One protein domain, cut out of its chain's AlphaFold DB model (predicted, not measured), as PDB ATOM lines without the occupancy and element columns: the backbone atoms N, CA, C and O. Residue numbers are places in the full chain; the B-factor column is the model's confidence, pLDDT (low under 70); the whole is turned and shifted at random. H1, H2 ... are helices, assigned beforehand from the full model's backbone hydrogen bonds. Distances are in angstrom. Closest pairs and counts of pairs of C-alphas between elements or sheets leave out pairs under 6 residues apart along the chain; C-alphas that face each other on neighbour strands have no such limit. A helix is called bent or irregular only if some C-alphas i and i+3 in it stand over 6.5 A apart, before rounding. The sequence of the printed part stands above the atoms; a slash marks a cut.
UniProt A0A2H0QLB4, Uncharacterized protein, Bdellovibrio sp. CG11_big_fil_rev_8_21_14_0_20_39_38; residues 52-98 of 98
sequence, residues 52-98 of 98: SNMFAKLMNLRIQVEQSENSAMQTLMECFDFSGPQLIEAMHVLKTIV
ATOM      1  N   SER A  52     159.519 163.561 212.396       64.94
ATOM      2  CA  SER A  52     158.654 164.275 211.450       64.94
ATOM      3  C   SER A  52     157.154 164.048 211.692       64.94
ATOM      4  O   SER A  52     156.338 164.864 211.257       64.94
ATOM      5  N   ASN A  53     156.765 162.974 212.392       69.81
ATOM      6  CA  ASN A  53     155.366 162.707 212.739       69.81
ATOM      7  C   ASN A  53     154.891 163.525 213.944       69.81
ATOM      8  O   ASN A  53     153.679 163.653 214.149       69.81
ATOM      9  N   MET A  54     155.802 164.121 214.717       68.00
ATOM     10  CA  MET A  54     155.442 164.895 215.904       68.00
ATOM     11  C   MET A  54     154.575 166.109 215.555       68.00
ATOM     12  O   MET A  54     153.646 166.442 216.289       68.00
ATOM     13  N   PHE A  55     154.782 166.706 214.374       68.88
ATOM     14  CA  PHE A  55     153.929 167.784 213.874       68.88
ATOM     15  C   PHE A  55     152.459 167.358 213.731       68.88
ATOM     16  O   PHE A  55     151.543 168.066 214.148       68.88
ATOM     17  N   ALA A  56     152.227 166.184 213.142       69.69
ATOM     18  CA  ALA A  56     150.883 165.659 212.944       69.69
ATOM     19  C   ALA A  56     150.212 165.325 214.284       69.69
ATOM     20  O   ALA A  56     149.021 165.589 214.452       69.69
ATOM     21  N   LYS A  57     150.976 164.808 215.258       69.88
ATOM     22  CA  LYS A  57     150.493 164.572 216.629       69.88
ATOM     23  C   LYS A  57     150.052 165.875 217.302       69.88
ATOM     24  O   LYS A  57     148.953 165.939 217.840       69.88
ATOM     25  N   LEU A  58     150.845 166.935 217.172       68.81
ATOM     26  CA  LEU A  58     150.536 168.272 217.686       68.81
ATOM     27  C   LEU A  58     149.300 168.910 217.061       68.81
ATOM     28  O   LEU A  58     148.461 169.457 217.768       68.81
ATOM     29  N   MET A  59     149.148 168.799 215.745       70.00
ATOM     30  CA  MET A  59     147.948 169.283 215.064       70.00
ATOM     31  C   MET A  59     146.693 168.505 215.474       70.00
ATOM     32  O   MET A  59     145.602 169.075 215.523       70.00
ATOM     33  N   ASN A  60     146.849 167.221 215.805       75.50
ATOM     34  CA  ASN A  60     145.773 166.390 216.330       75.50
ATOM     35  C   ASN A  60     145.489 166.629 217.817       75.50
ATOM     36  O   ASN A  60     144.403 166.270 218.264       75.50
ATOM     37  N   LEU A  61     146.397 167.260 218.573       75.69
ATOM     38  CA  LEU A  61     146.214 167.508 220.005       75.69
ATOM     39  C   LEU A  61     144.929 168.293 220.282       75.69
ATOM     40  O   LEU A  61     144.178 167.925 221.174       75.69
ATOM     41  N   ARG A  62     144.611 169.310 219.469       70.06
ATOM     42  CA  ARG A  62     143.351 170.060 219.596       70.06
ATOM     43  C   ARG A  62     142.122 169.146 219.505       70.06
ATOM     44  O   ARG A  62     141.241 169.204 220.353       70.06
ATOM     45  N   ILE A  63     142.093 168.279 218.493       76.44
ATOM     46  CA  ILE A  63     140.995 167.329 218.269       76.44
ATOM     47  C   ILE A  63     140.911 166.345 219.440       76.44
ATOM     48  O   ILE A  63     139.826 166.030 219.922       76.44
ATOM     49  N   GLN A  64     142.059 165.880 219.931       78.56
ATOM     50  CA  GLN A  64     142.124 164.980 221.076       78.56
ATOM     51  C   GLN A  64     141.637 165.652 222.363       78.56
ATOM     52  O   GLN A  64     140.933 165.007 223.125       78.56
ATOM     53  N   VAL A  65     141.934 166.933 222.600       78.12
ATOM     54  CA  VAL A  65     141.441 167.665 223.782       78.12
ATOM     55  C   VAL A  65     139.909 167.740 223.781       78.12
ATOM     56  O   VAL A  65     139.295 167.560 224.831       78.12
ATOM     57  N   GLU A  66     139.290 167.937 222.613       76.56
ATOM     58  CA  GLU A  66     137.828 167.996 222.458       76.56
ATOM     59  C   GLU A  66     137.152 166.610 222.553       76.56
ATOM     60  O   GLU A  66     136.012 166.510 223.003       76.56
ATOM     61  N   GLN A  67     137.831 165.535 222.129       79.06
ATOM     62  CA  GLN A  67     137.219 164.205 221.961       79.06
ATOM     63  C   GLN A  67     137.629 163.164 223.014       79.06
ATOM     64  O   GLN A  67     136.844 162.272 223.333       79.06
ATOM     65  N   SER A  68     138.864 163.217 223.513       82.12
ATOM     66  CA  SER A  68     139.462 162.199 224.383       82.12
ATOM     67  C   SER A  68     140.619 162.774 225.206       82.12
ATOM     68  O   SER A  68     141.775 162.812 224.772       82.12
ATOM     69  N   GLU A  69     140.317 163.144 226.450       77.50
ATOM     70  CA  GLU A  69     141.286 163.658 227.426       77.50
ATOM     71  C   GLU A  69     142.518 162.752 227.583       77.50
ATOM     72  O   GLU A  69     143.643 163.242 227.571       77.50
ATOM     73  N   ASN A  70     142.332 161.430 227.605       81.88
ATOM     74  CA  ASN A  70     143.439 160.474 227.706       81.88
ATOM     75  C   ASN A  70     144.376 160.513 226.490       81.88
ATOM     76  O   ASN A  70     145.590 160.383 226.638       81.88
ATOM     77  N   SER A  71     143.829 160.699 225.286       80.25
ATOM     78  CA  SER A  71     144.630 160.790 224.061       80.25
ATOM     79  C   SER A  71     145.415 162.099 224.006       80.25
ATOM     80  O   SER A  71     146.575 162.098 223.605       80.25
ATOM     81  N   ALA A  72     144.813 163.198 224.467       78.56
ATOM     82  CA  ALA A  72     145.502 164.477 224.587       78.56
ATOM     83  C   ALA A  72     146.630 164.418 225.627       78.56
ATOM     84  O   ALA A  72     147.738 164.874 225.357       78.56
ATOM     85  N   MET A  73     146.386 163.774 226.774       82.56
ATOM     86  CA  MET A  73     147.409 163.535 227.795       82.56
ATOM     87  C   MET A  73     148.571 162.691 227.259       82.56
ATOM     88  O   MET A  73     149.722 163.062 227.459       82.56
ATOM     89  N   GLN A  74     148.304 161.606 226.525       80.81
ATOM     90  CA  GLN A  74     149.368 160.815 225.891       80.81
ATOM     91  C   GLN A  74     150.194 161.642 224.906       80.81
ATOM     92  O   GLN A  74     151.418 161.610 224.964       80.81
ATOM     93  N   THR A  75     149.551 162.428 224.045       80.38
ATOM     94  CA  THR A  75     150.263 163.302 223.106       80.38
ATOM     95  C   THR A  75     151.101 164.353 223.832       80.38
ATOM     96  O   THR A  75     152.216 164.639 223.400       80.38
ATOM     97  N   LEU A  76     150.614 164.902 224.947       79.25
ATOM     98  CA  LEU A  76     151.382 165.829 225.778       79.25
ATOM     99  C   LEU A  76     152.607 165.167 226.417       79.25
ATOM    100  O   LEU A  76     153.693 165.745 226.391       79.25
ATOM    101  N   MET A  77     152.456 163.949 226.938       82.81
ATOM    102  CA  MET A  77     153.572 163.163 227.467       82.81
ATOM    103  C   MET A  77     154.597 162.849 226.370       82.81
ATOM    104  O   MET A  77     155.786 163.062 226.555       82.81
ATOM    105  N   GLU A  78     154.148 162.388 225.203       75.62
ATOM    106  CA  GLU A  78     155.034 161.989 224.104       75.62
ATOM    107  C   GLU A  78     155.749 163.171 223.442       75.62
ATOM    108  O   GLU A  78     156.902 163.040 223.036       75.62
ATOM    109  N   CYS A  79     155.071 164.311 223.291       72.75
ATOM    110  CA  CYS A  79     155.610 165.448 222.540       72.75
ATOM    111  C   CYS A  79     156.356 166.449 223.425       72.75
ATOM    112  O   CYS A  79     157.241 167.138 222.925       72.75
ATOM    113  N   PHE A  80     156.000 166.555 224.708       72.81
ATOM    114  CA  PHE A  80     156.532 167.579 225.615       72.81
ATOM    115  C   PHE A  80     157.166 167.016 226.886       72.81
ATOM    116  O   PHE A  80     157.654 167.792 227.702       72.81
ATOM    117  N   ASP A  81     157.167 165.690 227.053       74.25
ATOM    118  CA  ASP A  81     157.681 165.000 228.244       74.25
ATOM    119  C   ASP A  81     157.014 165.482 229.549       74.25
ATOM    120  O   ASP A  81     157.574 165.419 230.645       74.25
ATOM    121  N   PHE A  82     155.784 165.996 229.436       78.81
ATOM    122  CA  PHE A  82     155.004 166.438 230.584       78.81
ATOM    123  C   PHE A  82     154.593 165.245 231.429       78.81
ATOM    124  O   PHE A  82     154.137 164.224 230.921       78.81
ATOM    125  N   SER A  83     154.686 165.392 232.745       80.81
ATOM    126  CA  SER A  83     154.250 164.361 233.679       80.81
ATOM    127  C   SER A  83     153.643 164.965 234.940       80.81
ATOM    128  O   SER A  83     153.904 166.114 235.306       80.81
ATOM    129  N   GLY A  84     152.778 164.185 235.596       85.25
ATOM    130  CA  GLY A  84     152.170 164.557 236.871       85.25
ATOM    131  C   GLY A  84     151.473 165.930 236.824       85.25
ATOM    132  O   GLY A  84     150.598 166.125 235.979       85.25
ATOM    133  N   PRO A  85     151.824 166.886 237.706       80.06
ATOM    134  CA  PRO A  85     151.149 168.187 237.787       80.06
ATOM    135  C   PRO A  85     151.183 169.013 236.493       80.06
ATOM    136  O   PRO A  85     150.184 169.634 236.146       80.06
ATOM    137  N   GLN A  86     152.294 168.971 235.750       73.88
ATOM    138  CA  GLN A  86     152.478 169.745 234.511       73.88
ATOM    139  C   GLN A  86     151.503 169.299 233.420       73.88
ATOM    140  O   GLN A  86     150.974 170.108 232.664       73.88
ATOM    141  N   LEU A  87     151.231 167.995 233.372       80.00
ATOM    142  CA  LEU A  87     150.288 167.403 232.435       80.00
ATOM    143  C   LEU A  87     148.849 167.847 232.734       80.00
ATOM    144  O   LEU A  87     148.088 168.141 231.815       80.00
ATOM    145  N   ILE A  88     148.487 167.919 234.020       80.81
ATOM    146  CA  ILE A  88     147.164 168.374 234.476       80.81
ATOM    147  C   ILE A  88     146.971 169.857 234.145       80.81
ATOM    148  O   ILE A  88     145.929 170.238 233.616       80.81
ATOM    149  N   GLU A  89     147.978 170.682 234.426       77.12
ATOM    150  CA  GLU A  89     147.944 172.120 234.159       77.12
ATOM    151  C   GLU A  89     147.856 172.413 232.655       77.12
ATOM    152  O   GLU A  89     146.970 173.149 232.222       77.12
ATOM    153  N   ALA A  90     148.679 171.750 231.838       72.75
ATOM    154  CA  ALA A  90     148.626 171.867 230.384       72.75
ATOM    155  C   ALA A  90     147.268 171.429 229.811       72.75
ATOM    156  O   ALA A  90     146.718 172.110 228.948       72.75
ATOM    157  N   MET A  91     146.683 170.336 230.316       80.38
ATOM    158  CA  MET A  91     145.337 169.912 229.917       80.38
ATOM    159  C   MET A  91     144.258 170.918 230.311       80.38
ATOM    160  O   MET A  91     143.317 171.132 229.546       80.38
ATOM    161  N   HIS A  92     144.378 171.542 231.484       76.31
ATOM    162  CA  HIS A  92     143.435 172.561 231.931       76.31
ATOM    163  C   HIS A  92     143.487 173.796 231.028       76.31
ATOM    164  O   HIS A  92     142.447 174.235 230.549       76.31
ATOM    165  N   VAL A  93     144.690 174.294 230.732       73.88
ATOM    166  CA  VAL A  93     144.905 175.426 229.816       73.88
ATOM    167  C   VAL A  93     144.424 175.093 228.406       73.88
ATOM    168  O   VAL A  93     143.728 175.884 227.784       73.88
ATOM    169  N   LEU A  94     144.724 173.902 227.885       72.56
ATOM    170  CA  LEU A  94     144.277 173.537 226.541       72.56
ATOM    171  C   LEU A  94     142.752 173.500 226.434       72.56
ATOM    172  O   LEU A  94     142.221 173.978 225.438       72.56
ATOM    173  N   LYS A  95     142.049 173.013 227.465       73.19
ATOM    174  CA  LYS A  95     140.577 172.981 227.519       73.19
ATOM    175  C   LYS A  95     139.919 174.364 227.579       73.19
ATOM    176  O   LYS A  95     138.737 174.453 227.270       73.19
ATOM    177  N   THR A  96     140.624 175.422 227.985       69.69
ATOM    178  CA  THR A  96     140.060 176.786 228.012       69.69
ATOM    179  C   THR A  96     140.217 177.527 226.684       69.69
ATOM    180  O   THR A  96     139.571 178.556 226.489       69.69
ATOM    181  N   ILE A  97     141.060 177.017 225.779       61.06
ATOM    182  CA  ILE A  97     141.393 177.654 224.497       61.06
ATOM    183  C   ILE A  97     140.611 177.025 223.320       61.06
ATOM    184  O   ILE A  97     140.489 177.660 222.267       61.06
ATOM    185  N   VAL A  98     140.076 175.802 223.473       52.38
ATOM    186  CA  VAL A  98     139.208 175.137 222.471       52.38
ATOM    187  C   VAL A  98     137.757 175.589 222.505       52.38
ATOM    188  O   VAL A  98     137.175 175.685 223.607       52.38
TER     189      VAL A  98
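This is residues 52 to 98 of the 98 residues of an uncharacterized protein of Bdellovibrio sp. CG11_big_fil_rev_8_21_14_0_20_39_38 (UniProt A0A2H0QLB4). Picture a helical hairpin, H1 folding back into H2 at a shallow tilt, with a third helix, H3, lying crosswise on the hairpin and packing on both its helices. H3 meets H1 through residues 62 to 66 of H1, while residues 87 to 91 of H3 pack on H2. The printed part has 47 residues with three named helices, in the order H1, H2, H3, and no named strand; its class is all helix. The whole is compact, with a radius of gyration of the C-alphas of 9.7 A, and its C-alphas span 27 by 21 by 15 A along their three main axes.

Begin with the longest helix, H1, residues 54 to 67: find C-alpha 54 at (155.442, 164.895, 215.904), and from there the helix runs 19.2 A to C-alpha 67 at (137.219, 164.205, 221.961). Look within it at C-alphas 59 and 62, which are 6.50 A apart; H1 is irregular, but only just. Next comes H2, residues 69 to 80, 15.8 A from first to last C-alpha. H3, residues 85 to 97, is 19.0 A long and ends with C-alpha 97 at (141.393, 177.654, 224.497).

Start from H1 and go to H2: the two touch, and their closest C-alphas, those of Gln 64 and Ala 72, are 4.9 A apart. They run opposite ways at a shallow tilt of 23 degrees and form a helical hairpin. From residues 62 to 66 of H1, look across to residues 91 to 95 of H3: H1 and H3 touch with these stretches alone. The closest C-alphas there are those of Val 65 and Lys 95, 6.6 A apart, and the lines of H1 and H3 are about perpendicular at 72 degrees, only just past a steep tilt. H3 touches H2 with residues 87 to 91 alone, the closest C-alphas being those of Met 73 and Leu 87, 6.7 A apart. H2 and H3 run opposite ways at a steep tilt of 66 degrees. With 1 of these 3 pairs at a shallow tilt, the helix packing is only just mostly crossed. In H2 every O i to N i+4 pair is within hydrogen-bond range; in H1 it is 8 of 10 and in H3 8 of 9.

The two C-alphas farthest apart are those of Ser 52 and Thr 96, at 27.9 A. The printed part has no cut, and it ends at Val 98, the chain's last residue. The links from H1 to H2, 1 residue, and from H2 to H3, 4 residues, are both tight. Read the B-factor column for the model's confidence: the mean pLDDT of the printed part is 75.1, and residues 52 to 58 and 96 to 98 are under 70.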